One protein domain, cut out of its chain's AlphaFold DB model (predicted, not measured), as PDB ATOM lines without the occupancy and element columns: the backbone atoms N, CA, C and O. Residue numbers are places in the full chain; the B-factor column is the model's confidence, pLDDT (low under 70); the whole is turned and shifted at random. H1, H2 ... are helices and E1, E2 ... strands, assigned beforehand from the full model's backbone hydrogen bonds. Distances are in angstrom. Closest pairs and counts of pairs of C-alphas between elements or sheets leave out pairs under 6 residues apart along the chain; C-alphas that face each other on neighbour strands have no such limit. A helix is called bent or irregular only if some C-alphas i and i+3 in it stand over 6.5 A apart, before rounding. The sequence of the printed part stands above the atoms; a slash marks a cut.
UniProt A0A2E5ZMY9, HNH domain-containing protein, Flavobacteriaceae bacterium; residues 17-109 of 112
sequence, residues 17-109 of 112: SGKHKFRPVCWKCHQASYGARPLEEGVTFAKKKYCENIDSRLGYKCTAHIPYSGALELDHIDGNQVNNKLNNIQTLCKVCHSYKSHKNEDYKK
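AT A GLANCE: This is residues 17 to 109 of the 112 residues of the protein "HNH domain-containing protein" of Flavobacteriaceae bacterium (UniProt A0A2E5ZMY9). Little regular structure: long loops surround a small hairpin, E1 and E2, in the middle, with H3 packed on E1, short H2 near E2, and H1 set apart. The printed part has 93 residues, 30 in named elements, in the order H1, H2, E1, E2, H3; the class is mixed, the two-stranded sheet antiparallel. It is compact, with a radius of gyration of the C-alphas of 13.2 A, spanning 38 by 31 by 23 A.

HOW THE PARTS SIT: H1, residues 27 to 32, is apart from H2, residues 52 to 55. The closest C-alphas of H2 and E2, residues 89 to 93, are Glu 52 and Thr 91, 5.7 A. E1, residues 72 to 76, and E2 form an antiparallel hairpin at 144 degrees; N 73 and O 92 are within hydrogen-bond range, 2.8 A. The closest C-alphas of E1 and H3, residues 94 to 103, are Leu 72 and Lys 94, 6.1 A. Every O i to N i+4 pair is within range in H1 and H3; H2 is too short for one.

IN THESE COORDINATES: H1 begins at C-alpha 27 (-5.369, 94.687, -21.584) and is 8.7 A long; H2, only just irregular, measures 6.8 A, E1 13.2 A, E2 13.3 A. H3, 14.2 A, ends at C-alpha 103 (1.787, 75.785, -2.112).

THE WHOLE: The C-alphas farthest apart, Glu 41 and Gly 59, are 37.8 A apart. The printed part has no cut; links H1 to H2, H2 to E1 and E1 to E2 are long. No printed residue is under 70 in pLDDT.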
ATOM      1  N   SER A  17      -3.794  94.111 -12.435       89.69
ATOM      2  CA  SER A  17      -4.948  93.395 -11.904       89.69
ATOM      3  C   SER A  17      -5.134  93.819 -10.448       89.69
ATOM      4  O   SER A  17      -4.510  93.271  -9.542       89.69
ATOM      5  N   GLY A  18      -5.963  94.837 -10.218       87.69
ATOM      6  CA  GLY A  18      -6.089  95.479  -8.907       87.69
ATOM      7  C   GLY A  18      -4.906  96.398  -8.572       87.69
ATOM      8  O   GLY A  18      -4.185  96.855  -9.459       87.69
ATOM      9  N   LYS A  19      -4.719  96.695  -7.279       86.00
ATOM     10  CA  LYS A  19      -3.777  97.728  -6.804       86.00
ATOM     11  C   LYS A  19      -2.301  97.345  -6.980       86.00
ATOM     12  O   LYS A  19      -1.520  98.143  -7.500       86.00
ATOM     13  N   HIS A  20      -1.945  96.124  -6.580       85.31
ATOM     14  CA  HIS A  20      -0.545  95.692  -6.457       85.31
ATOM     15  C   HIS A  20      -0.106  94.675  -7.515       85.31
ATOM     16  O   HIS A  20       1.094  94.457  -7.689       85.31
ATOM     17  N   LYS A  21      -1.051  94.045  -8.231       88.50
ATOM     18  CA  LYS A  21      -0.719  92.925  -9.116       88.50
ATOM     19  C   LYS A  21      -0.633  93.307 -10.589       88.50
ATOM     20  O   LYS A  21      -1.410  94.136 -11.057       88.50
ATOM     21  N   PHE A  22       0.275  92.682 -11.332       93.00
ATOM     22  CA  PHE A  22       0.366  92.748 -12.790       93.00
ATOM     23  C   PHE A  22      -0.128  91.444 -13.410       93.00
ATOM     24  O   PHE A  22       0.132  90.356 -12.902       93.00
ATOM     25  N   ARG A  23      -0.841  91.556 -14.532       94.50
ATOM     26  CA  ARG A  23      -1.115  90.411 -15.403       94.50
ATOM     27  C   ARG A  23       0.140  90.097 -16.225       94.50
ATOM     28  O   ARG A  23       0.903  91.012 -16.509       94.50
ATOM     29  N   PRO A  24       0.300  88.872 -16.744       97.00
ATOM     30  CA  PRO A  24       1.350  88.574 -17.722       97.00
ATOM     31  C   PRO A  24       1.140  89.267 -19.084       97.00
ATOM     32  O   PRO A  24       2.002  89.236 -19.956       97.00
ATOM     33  N   VAL A  25      -0.018  89.884 -19.319       98.06
ATOM     34  CA  VAL A  25      -0.411  90.421 -20.629       98.06
ATOM     35  C   VAL A  25      -0.945  91.848 -20.526       98.06
ATOM     36  O   VAL A  25      -1.396  92.294 -19.470       98.06
ATOM     37  N   CYS A  26      -0.913  92.584 -21.641       97.94
ATOM     38  CA  CYS A  26      -1.605  93.869 -21.755       97.94
ATOM     39  C   CYS A  26      -3.134  93.679 -21.797       97.94
ATOM     40  O   CYS A  26      -3.631  92.570 -22.010       97.94
ATOM     41  N   TRP A  27      -3.901  94.760 -21.632       97.19
ATOM     42  CA  TRP A  27      -5.369  94.687 -21.584       97.19
ATOM     43  C   TRP A  27      -5.993  94.137 -22.882       97.19
ATOM     44  O   TRP A  27      -6.909  93.321 -22.812       97.19
ATOM     45  N   LYS A  28      -5.451  94.497 -24.060       97.69
ATOM     46  CA  LYS A  28      -5.921  93.982 -25.362       97.69
ATOM     47  C   LYS A  28      -5.727  92.469 -25.472       97.69
ATOM     48  O   LYS A  28      -6.647  91.744 -25.835       97.69
ATOM     49  N   CYS A  29      -4.529  91.994 -25.129       97.88
ATOM     50  CA  CYS A  29      -4.195  90.570 -25.144       97.88
ATOM     51  C   CYS A  29      -4.989  89.784 -24.092       97.88
ATOM     52  O   CYS A  29      -5.359  88.640 -24.344       97.88
ATOM     53  N   HIS A  30      -5.300  90.394 -22.943       96.31
ATOM     54  CA  HIS A  30      -6.187  89.797 -21.948       96.31
ATOM     55  C   HIS A  30      -7.593  89.570 -22.513       96.31
ATOM     56  O   HIS A  30      -8.070  88.440 -22.462       96.31
ATOM     57  N   GLN A  31      -8.217  90.592 -23.108       96.19
ATOM     58  CA  GLN A  31      -9.539  90.463 -23.735       96.19
ATOM     59  C   GLN A  31      -9.553  89.438 -24.876       96.19
ATOM     60  O   GLN A  31     -10.469  88.622 -24.964       96.19
ATOM     61  N   ALA A  32      -8.501  89.422 -25.702       96.69
ATOM     62  CA  ALA A  32      -8.366  88.428 -26.762       96.69
ATOM     63  C   ALA A  32      -8.284  86.996 -26.212       96.69
ATOM     64  O   ALA A  32      -8.824  86.065 -26.801       96.69
ATOM     65  N   SER A  33      -7.659  86.809 -25.045       94.94
ATOM     66  CA  SER A  33      -7.454  85.481 -24.458       94.94
ATOM     67  C   SER A  33      -8.740  84.756 -24.034       94.94
ATOM     68  O   SER A  33      -8.689  83.537 -23.839       94.94
ATOM     69  N   TYR A  34      -9.856  85.478 -23.874       90.38
ATOM     70  CA  TYR A  34     -11.183  84.930 -23.560       90.38
ATOM     71  C   TYR A  34     -12.235  85.236 -24.640       90.38
ATOM     72  O   TYR A  34     -13.422  85.041 -24.405       90.38
ATOM     73  N   GLY A  35     -11.808  85.686 -25.825       92.06
ATOM     74  CA  GLY A  35     -12.684  85.826 -26.990       92.06
ATOM     75  C   GLY A  35     -13.491  87.123 -27.076       92.06
ATOM     76  O   GLY A  35     -14.280  87.263 -27.999       92.06
ATOM     77  N   ALA A  36     -13.279  88.105 -26.192       94.31
ATOM     78  CA  ALA A  36     -13.981  89.394 -26.293       94.31
ATOM     79  C   ALA A  36     -13.504  90.276 -27.460       94.31
ATOM     80  O   ALA A  36     -14.121  91.291 -27.768       94.31
ATOM     81  N   ARG A  37     -12.378  89.922 -28.085       95.81
ATOM     82  CA  ARG A  37     -11.840  90.572 -29.286       95.81
ATOM     83  C   ARG A  37     -10.880  89.630 -30.013       95.81
ATOM     84  O   ARG A  37     -10.326  88.737 -29.370       95.81
ATOM     85  N   PRO A  38     -10.598  89.852 -31.304       96.56
ATOM     86  CA  PRO A  38      -9.512  89.151 -31.975       96.56
ATOM     87  C   PRO A  38      -8.145  89.529 -31.381       96.56
ATOM     88  O   PRO A  38      -7.935  90.637 -30.858       96.56
ATOM     89  N   LEU A  39      -7.208  88.581 -31.466       96.69
ATOM     90  CA  LEU A  39      -5.792  88.856 -31.250       96.69
ATOM     91  C   LEU A  39      -5.279  89.715 -32.412       96.69
ATOM     92  O   LEU A  39      -5.748  89.583 -33.537       96.69
ATOM     93  N   GLU A  40      -4.373  90.642 -32.119       97.44
ATOM     94  CA  GLU A  40      -3.828  91.545 -33.134       97.44
ATOM     95  C   GLU A  40      -2.910  90.787 -34.099       97.44
ATOM     96  O   GLU A  40      -2.234  89.839 -33.694       97.44
ATOM     97  N   GLU A  41      -2.885  91.212 -35.361       97.56
ATOM     98  CA  GLU A  41      -1.995  90.645 -36.372       97.56
ATOM     99  C   GLU A  41      -0.527  90.729 -35.924       97.56
ATOM    100  O   GLU A  41      -0.111  91.685 -35.266       97.56
ATOM    101  N   GLY A  42       0.250  89.683 -36.213       97.75
ATOM    102  CA  GLY A  42       1.640  89.563 -35.762       97.75
ATOM    103  C   GLY A  42       1.816  89.215 -34.277       97.75
ATOM    104  O   GLY A  42       2.948  89.006 -33.840       97.75
ATOM    105  N   VAL A  43       0.736  89.099 -33.492       98.50
ATOM    106  CA  VAL A  43       0.796  88.666 -32.088       98.50
ATOM    107  C   VAL A  43       0.351  87.211 -31.952       98.50
ATOM    108  O   VAL A  43      -0.688  86.820 -32.471       98.50
ATOM    109  N   THR A  44       1.100  86.411 -31.187       98.19
ATOM    110  CA  THR A  44       0.751  85.015 -30.863       98.19
ATOM    111  C   THR A  44       0.575  84.823 -29.357       98.19
ATOM    112  O   THR A  44       1.314  85.390 -28.546       98.19
ATOM    113  N   PHE A  45      -0.416  84.022 -28.955       98.00
ATOM    114  CA  PHE A  45      -0.636  83.697 -27.545       98.00
ATOM    115  C   PHE A  45       0.530  82.891 -26.962       98.00
ATOM    116  O   PHE A  45       0.897  81.852 -27.500       98.00
ATOM    117  N   ALA A  46       1.037  83.318 -25.802       97.88
ATOM    118  CA  ALA A  46       1.877  82.466 -24.954       97.88
ATOM    119  C   ALA A  46       1.044  81.401 -24.211       97.88
ATOM    120  O   ALA A  46       1.546  80.335 -23.861       97.88
ATOM    121  N   LYS A  47      -0.244  81.693 -23.964       97.56
ATOM    122  CA  LYS A  47      -1.173  80.789 -23.277       97.56
ATOM    123  C   LYS A  47      -1.466  79.575 -24.154       97.56
ATOM    124  O   LYS A  47      -1.954  79.722 -25.274       97.56
ATOM    125  N   LYS A  48      -1.219  78.383 -23.619       96.81
ATOM    126  CA  LYS A  48      -1.525  77.114 -24.281       96.81
ATOM    127  C   LYS A  48      -3.026  76.822 -24.226       96.81
ATOM    128  O   LYS A  48      -3.783  77.445 -23.484       96.81
ATOM    129  N   LYS A  49      -3.464  75.846 -25.022       95.69
ATOM    130  CA  LYS A  49      -4.861  75.374 -25.043       95.69
ATOM    131  C   LYS A  49      -5.152  74.282 -24.000       95.69
ATOM    132  O   LYS A  49      -6.261  73.769 -23.959       95.69
ATOM    133  N   TYR A  50      -4.173  73.931 -23.165       96.62
ATOM    134  CA  TYR A  50      -4.269  72.879 -22.152       96.62
ATOM    135  C   TYR A  50      -3.570  73.300 -20.850       96.62
ATOM    136  O   TYR A  50      -2.744  74.214 -20.850       96.62
ATOM    137  N   CYS A  51      -3.910  72.638 -19.740       98.38
ATOM    138  CA  CYS A  51      -3.219  72.807 -18.461       98.38
ATOM    139  C   CYS A  51      -1.888  72.053 -18.487       98.38
ATOM    140  O   CYS A  51      -1.862  70.857 -18.749       98.38
ATOM    141  N   GLU A  52      -0.786  72.718 -18.170       98.56
ATOM    142  CA  GLU A  52       0.542  72.114 -18.250       98.56
ATOM    143  C   GLU A  52       0.874  71.173 -17.090       98.56
ATOM    144  O   GLU A  52       1.785  70.370 -17.224       98.56
ATOM    145  N   ASN A  53       0.085  71.165 -16.008       98.56
ATOM    146  CA  ASN A  53       0.232  70.199 -14.908       98.56
ATOM    147  C   ASN A  53      -0.236  68.765 -15.268       98.56
ATOM    148  O   ASN A  53      -0.533  67.946 -14.400       98.56
ATOM    149  N   ILE A  54      -0.332  68.438 -16.556       97.31
ATOM    150  CA  ILE A  54      -0.509  67.063 -17.048       97.31
ATOM    151  C   ILE A  54       0.730  66.189 -16.796       97.31
ATOM    152  O   ILE A  54       0.615  64.966 -16.761       97.31
ATOM    153  N   ASP A  55       1.889  66.819 -16.589       97.50
ATOM    154  CA  ASP A  55       3.177  66.194 -16.267       97.50
ATOM    155  C   ASP A  55       3.423  66.046 -14.757       97.50
ATOM    156  O   ASP A  55       4.487  65.607 -14.334       97.50
ATOM    157  N   SER A  56       2.436  66.392 -13.928       98.00
ATOM    158  CA  SER A  56       2.535  66.362 -12.466       98.00
ATOM    159  C   SER A  56       3.596  67.289 -11.863       98.00
ATOM    160  O   SER A  56       4.005  67.070 -10.723       98.00
ATOM    161  N   ARG A  57       3.998  68.370 -12.551       97.38
ATOM    162  CA  ARG A  57       4.951  69.374 -12.026       97.38
ATOM    163  C   ARG A  57       4.568  69.983 -10.672       97.38
ATOM    164  O   ARG A  57       5.424  70.504  -9.965       97.38
ATOM    165  N   LEU A  58       3.289  69.937 -10.291       97.75
ATOM    166  CA  LEU A  58       2.809  70.419  -8.992       97.75
ATOM    167  C   LEU A  58       2.757  69.325  -7.908       97.75
ATOM    168  O   LEU A  58       2.425  69.633  -6.764       97.75
ATOM    169  N   GLY A  59       3.130  68.083  -8.219       97.69
ATOM    170  CA  GLY A  59       3.032  66.922  -7.324       97.69
ATOM    171  C   GLY A  59       1.738  66.118  -7.477       97.69
ATOM    172  O   GLY A  59       1.489  65.210  -6.694       97.69
ATOM    173  N   TYR A  60       0.907  66.441  -8.473       97.69
ATOM    174  CA  TYR A  60      -0.269  65.658  -8.856       97.69
ATOM    175  C   TYR A  60      -0.598  65.882 -10.332       97.69
ATOM    176  O   TYR A  60      -0.375  66.977 -10.851       97.69
ATOM    177  N   LYS A  61      -1.182  64.881 -10.996       98.38
ATOM    178  CA  LYS A  61      -1.600  64.985 -12.399       98.38
ATOM    179  C   LYS A  61      -2.931  65.728 -12.522       98.38
ATOM    180  O   LYS A  61      -3.924  65.335 -11.914       98.38
ATOM    181  N   CYS A  62      -2.976  66.786 -13.330       98.25
ATOM    182  CA  CYS A  62      -4.224  67.487 -13.630       98.25
ATOM    183  C   CYS A  62      -5.180  66.600 -14.447       98.25
ATOM    184  O   CYS A  62      -4.789  66.048 -15.473       98.25
ATOM    185  N   THR A  63      -6.444  66.528 -14.025       96.56
ATOM    186  CA  THR A  63      -7.533  65.801 -14.707       96.56
ATOM    187  C   THR A  63      -8.668  66.724 -15.165       96.56
ATOM    188  O   THR A  63      -9.727  66.261 -15.577       96.56
ATOM    189  N   ALA A  64      -8.473  68.044 -15.075       94.94
ATOM    190  CA  ALA A  64      -9.521  69.012 -15.363       94.94
ATOM    191  C   ALA A  64      -9.926  68.987 -16.845       94.94
ATOM    192  O   ALA A  64      -9.082  69.117 -17.732       94.94
ATOM    193  N   HIS A  65     -11.231  68.912 -17.100       95.69
ATOM    194  CA  HIS A  65     -11.788  69.216 -18.412       95.69
ATOM    195  C   HIS A  65     -11.699  70.729 -18.670       95.69
ATOM    196  O   HIS A  65     -12.023  71.530 -17.790       95.69
ATOM    197  N   ILE A  66     -11.247  71.128 -19.863       96.31
ATOM    198  CA  ILE A  66     -11.057  72.533 -20.248       96.31
ATOM    199  C   ILE A  66     -12.133  72.919 -21.277       96.31
ATOM    200  O   ILE A  66     -11.913  72.733 -22.472       96.31
ATOM    201  N   PRO A  67     -13.286  73.461 -20.842       94.31
ATOM    202  CA  PRO A  67     -14.400  73.746 -21.749       94.31
ATOM    203  C   PRO A  67     -14.165  74.968 -22.652       94.31
ATOM    204  O   PRO A  67     -14.773  75.080 -23.709       94.31
ATOM    205  N   TYR A  68     -13.308  75.907 -22.239       93.19
ATOM    206  CA  TYR A  68     -12.979  77.118 -23.003       93.19
ATOM    207  C   TYR A  68     -11.670  77.755 -22.508       93.19
ATOM    208  O   TYR A  68     -11.182  77.453 -21.417       93.19
ATOM    209  N   SER A  69     -11.105  78.687 -23.282       92.25
ATOM    210  CA  SER A  69      -9.791  79.295 -23.001       92.25
ATOM    211  C   SER A  69      -9.716  80.096 -21.695       92.25
ATOM    212  O   SER A  69      -8.624  80.272 -21.150       92.25
ATOM    213  N   GLY A  70     -10.843  80.600 -21.183       91.38
ATOM    214  CA  GLY A  70     -10.917  81.326 -19.911       91.38
ATOM    215  C   GLY A  70     -10.913  80.422 -18.671       91.38
ATOM    216  O   GLY A  70     -10.823  80.923 -17.553       91.38
ATOM    217  N   ALA A  71     -10.958  79.097 -18.848       95.25
ATOM    218  CA  ALA A  71     -10.682  78.137 -17.776       95.25
ATOM    219  C   ALA A  71      -9.171  77.977 -17.486       95.25
ATOM    220  O   ALA A  71      -8.800  77.333 -16.500       95.25
ATOM    221  N   LEU A  72      -8.313  78.564 -18.331       97.31
ATOM    222  CA  LEU A  72      -6.855  78.566 -18.216       97.31
ATOM    223  C   LEU A  72      -6.325  79.968 -17.891       97.31
ATOM    224  O   LEU A  72      -6.739  80.964 -18.490       97.31
ATOM    225  N   GLU A  73      -5.337  80.006 -17.011       96.75
ATOM    226  CA  GLU A  73      -4.616  81.190 -16.558       96.75
ATOM    227  C   GLU A  73      -3.145  81.101 -16.991       96.75
ATOM    228  O   GLU A  73      -2.576  80.012 -17.100       96.75
ATOM    229  N   LEU A  74      -2.534  82.261 -17.232       97.81
ATOM    230  CA  LEU A  74      -1.082  82.384 -17.345       97.81
ATOM    231  C   LEU A  74      -0.502  82.575 -15.943       97.81
ATOM    232  O   LEU A  74      -0.914  83.493 -15.234       97.81
ATOM    233  N   ASP A  75       0.461  81.741 -15.582       97.56
ATOM    234  CA  ASP A  75       1.109  81.707 -14.276       97.56
ATOM    235  C   ASP A  75       2.619  81.922 -14.413       97.56
ATOM    236  O   ASP A  75       3.249  81.385 -15.327       97.56
ATOM    237  N   HIS A  76       3.194  82.699 -13.494       97.06
ATOM    238  CA  HIS A  76       4.642  82.855 -13.360       97.06
ATOM    239  C   HIS A  76       5.204  81.705 -12.528       97.06
ATOM    240  O   HIS A  76       4.842  81.567 -11.357       97.06
ATOM    241  N   ILE A  77       6.118  80.914 -13.093       97.56
ATOM    242  CA  ILE A  77       6.708  79.736 -12.433       97.56
ATOM    243  C   ILE A  77       7.352  80.130 -11.094       97.56
ATOM    244  O   ILE A  77       7.097  79.482 -10.080       97.56
ATOM    245  N   ASP A  78       8.105  81.232 -11.068       96.00
ATOM    246  CA  ASP A  78       8.763  81.771  -9.868       96.00
ATOM    247  C   ASP A  78       7.840  82.575  -8.920       96.00
ATOM    248  O   ASP A  78       8.229  82.939  -7.801       96.00
ATOM    249  N   GLY A  79       6.608  82.864  -9.348       94.06
ATOM    250  CA  GLY A  79       5.667  83.735  -8.637       94.06
ATOM    251  C   GLY A  79       6.032  85.226  -8.670       94.06
ATOM    252  O   GLY A  79       5.391  86.034  -7.993       94.06
ATOM    253  N   ASN A  80       7.047  85.621  -9.442       93.25
ATOM    254  CA  ASN A  80       7.445  87.007  -9.625       93.25
ATOM    255  C   ASN A  80       6.708  87.628 -10.818       93.25
ATOM    256  O   ASN A  80       7.102  87.495 -11.976       93.25
ATOM    257  N   GLN A  81       5.685  88.422 -10.510       92.25
ATOM    258  CA  GLN A  81       4.825  89.075 -11.499       92.25
ATOM    259  C   GLN A  81       5.524  90.043 -12.470       92.25
ATOM    260  O   GLN A  81       4.916  90.439 -13.465       92.25
ATOM    261  N   VAL A  82       6.765  90.467 -12.191       93.31
ATOM    262  CA  VAL A  82       7.544  91.300 -13.123       93.31
ATOM    263  C   VAL A  82       8.526  90.492 -13.977       93.31
ATOM    264  O   VAL A  82       9.060  91.036 -14.945       93.31
ATOM    265  N   ASN A  83       8.736  89.203 -13.686       95.31
ATOM    266  CA  ASN A  83       9.571  88.312 -14.492       95.31
ATOM    267  C   ASN A  83       8.765  87.707 -15.651       95.31
ATOM    268  O   ASN A  83       8.429  86.525 -15.678       95.31
ATOM    269  N   ASN A  84       8.432  88.540 -16.629       95.50
ATOM    270  CA  ASN A  84       7.521  88.173 -17.710       95.50
ATOM    271  C   ASN A  84       8.233  87.568 -18.933       95.50
ATOM    272  O   ASN A  84       7.968  87.942 -20.075       95.50
ATOM    273  N   LYS A  85       9.183  86.661 -18.685       97.00
ATOM    274  CA  LYS A  85       9.911  85.921 -19.723       97.00
ATOM    275  C   LYS A  85       9.123  84.680 -20.125       97.00
ATOM    276  O   LYS A  85       8.552  84.021 -19.264       97.00
ATOM    277  N   LEU A  86       9.138  84.319 -21.409       97.25
ATOM    278  CA  LEU A  86       8.364  83.178 -21.921       97.25
ATOM    279  C   LEU A  86       8.711  81.853 -21.216       97.25
ATOM    280  O   LEU A  86       7.823  81.058 -20.945       97.25
ATOM    281  N   ASN A  87       9.981  81.650 -20.852       97.56
ATOM    282  CA  ASN A  87      10.438  80.476 -20.099       97.56
ATOM    283  C   ASN A  87      10.061  80.489 -18.603       97.56
ATOM    284  O   ASN A  87      10.251  79.482 -17.933       97.56
ATOM    285  N   ASN A  88       9.543  81.606 -18.081       97.81
ATOM    286  CA  ASN A  88       8.999  81.726 -16.725       97.81
ATOM    287  C   ASN A  88       7.460  81.683 -16.713       97.81
ATOM    288  O   ASN A  88       6.844  81.893 -15.673       97.81
ATOM    289  N   ILE A  89       6.821  81.442 -17.857       98.31
ATOM    290  CA  ILE A  89       5.368  81.358 -17.963       98.31
ATOM    291  C   ILE A  89       4.937  79.912 -18.161       98.31
ATOM    292  O   ILE A  89       5.510  79.179 -18.963       98.31
ATOM    293  N   GLN A  90       3.867  79.536 -17.471       98.31
ATOM    294  CA  GLN A  90       3.138  78.299 -17.709       98.31
ATOM    295  C   GLN A  90       1.632  78.556 -17.771       98.31
ATOM    296  O   GLN A  90       1.114  79.534 -17.234       98.31
ATOM    297  N   THR A  91       0.915  77.661 -18.437       98.50
ATOM    298  CA  THR A  91      -0.542  77.680 -18.542       98.50
ATOM    299  C   THR A  91      -1.140  76.677 -17.570       98.50
ATOM    300  O   THR A  91      -0.914  75.476 -17.695       98.50
ATOM    301  N   LEU A  92      -1.931  77.146 -16.609       98.62
ATOM    302  CA  LEU A  92      -2.572  76.295 -15.604       98.62
ATOM    303  C   LEU A  92      -4.087  76.481 -15.642       98.62
ATOM    304  O   LEU A  92      -4.578  77.581 -15.876       98.62
ATOM    305  N   CYS A  93      -4.854  75.424 -15.372       98.25
ATOM    306  CA  CYS A  93      -6.275  75.602 -15.076       98.25
ATOM    307  C   CYS A  93      -6.456  76.325 -13.735       98.25
ATOM    308  O   CYS A  93      -5.551  76.322 -12.895       98.25
ATOM    309  N   LYS A  94      -7.639  76.904 -13.497       96.50
ATOM    310  CA  LYS A  94      -7.925  77.651 -12.258       96.50
ATOM    311  C   LYS A  94      -7.619  76.865 -10.976       96.50
ATOM    312  O   LYS A  94      -7.082  77.437 -10.032       96.50
ATOM    313  N   VAL A  95      -7.903  75.559 -10.959       97.50
ATOM    314  CA  VAL A  95      -7.619  74.681  -9.808       97.50
ATOM    315  C   VAL A  95      -6.111  74.537  -9.583       97.50
ATOM    316  O   VAL A  95      -5.633  74.810  -8.485       97.50
ATOM    317  N   CYS A  96      -5.344  74.176 -10.619       98.62
ATOM    318  CA  CYS A  96      -3.886  74.038 -10.525       98.62
ATOM    319  C   CYS A  96      -3.195  75.359 -10.177       98.62
ATOM    320  O   CYS A  96      -2.267  75.375  -9.373       98.62
ATOM    321  N   HIS A  97      -3.661  76.466 -10.754       97.88
ATOM    322  CA  HIS A  97      -3.141  77.797 -10.463       97.88
ATOM    323  C   HIS A  97      -3.374  78.182  -8.996       97.88
ATOM    324  O   HIS A  97      -2.438  78.596  -8.313       97.88
ATOM    325  N   SER A  98      -4.593  77.972  -8.483       97.38
ATOM    326  CA  SER A  98      -4.922  78.209  -7.072       97.38
ATOM    327  C   SER A  98      -4.062  77.349  -6.137       97.38
ATOM    328  O   SER A  98      -3.452  77.865  -5.201       97.38
ATOM    329  N   TYR A  99      -3.929  76.053  -6.444       98.19
ATOM    330  CA  TYR A  99      -3.099  75.132  -5.668       98.19
ATOM    331  C   TYR A  99      -1.624  75.555  -5.637       98.19
ATOM    332  O   TYR A  99      -1.040  75.630  -4.556       98.19
ATOM    333  N   LYS A 100      -1.027  75.890  -6.791       97.94
ATOM    334  CA  LYS A 100       0.350  76.408  -6.850       97.94
ATOM    335  C   LYS A 100       0.490  77.675  -6.009       97.94
ATOM    336  O   LYS A 100       1.430  77.776  -5.225       97.94
ATOM    337  N   SER A 101      -0.447  78.613  -6.155       96.06
ATOM    338  CA  SER A 101      -0.420  79.882  -5.428       96.06
ATOM    339  C   SER A 101      -0.397  79.668  -3.914       96.06
ATOM    340  O   SER A 101       0.372  80.331  -3.221       96.06
ATOM    341  N   HIS A 102      -1.180  78.711  -3.408       96.56
ATOM    342  CA  HIS A 102      -1.153  78.311  -2.002       96.56
ATOM    343  C   HIS A 102       0.167  77.622  -1.620       96.56
ATOM    344  O   HIS A 102       0.826  78.060  -0.681       96.56
ATOM    345  N   LYS A 103       0.577  76.587  -2.369       96.88
ATOM    346  CA  LYS A 103       1.787  75.785  -2.112       96.88
ATOM    347  C   LYS A 103       3.066  76.630  -2.048       96.88
ATOM    348  O   LYS A 103       3.921  76.369  -1.212       96.88
ATOM    349  N   ASN A 104       3.178  77.633  -2.918       96.44
ATOM    350  CA  ASN A 104       4.368  78.478  -3.056       96.44
ATOM    351  C   ASN A 104       4.226  79.849  -2.373       96.44
ATOM    352  O   ASN A 104       5.107  80.701  -2.507       96.44
ATOM    353  N   GLU A 105       3.098  80.091  -1.701       94.44
ATOM    354  CA  GLU A 105       2.738  81.375  -1.092       94.44
ATOM    355  C   GLU A 105       2.785  82.581  -2.053       94.44
ATOM    356  O   GLU A 105       3.000  83.727  -1.645       94.44
ATOM    357  N   ASP A 106       2.531  82.362  -3.348       92.38
ATOM    358  CA  ASP A 106       2.606  83.415  -4.372       92.38
ATOM    359  C   ASP A 106       1.582  84.536  -4.134       92.38
ATOM    360  O   ASP A 106       1.756  85.667  -4.583       92.38
ATOM    361  N   TYR A 107       0.511  84.265  -3.385       87.31
ATOM    362  CA  TYR A 107      -0.465  85.280  -2.996       87.31
ATOM    363  C   TYR A 107       0.121  86.367  -2.080       87.31
ATOM    364  O   TYR A 107      -0.406  87.486  -2.083       87.31
ATOM    365  N   LYS A 108       1.193  86.061  -1.330       87.38
ATOM    366  CA  LYS A 108       1.934  87.026  -0.500       87.38
ATOM    367  C   LYS A 108       2.904  87.866  -1.334       87.38
ATOM    368  O   LYS A 108       3.206  89.000  -0.968       87.38
ATOM    369  N   LYS A 109       3.366  87.334  -2.470       83.38
ATOM    370  CA  LYS A 109       4.305  88.008  -3.370       83.38
ATOM    371  C   LYS A 109       3.610  89.153  -4.118       83.38
ATOM    372  O   LYS A 109       2.430  89.088  -4.466       83.38
TER     373      LYS A 109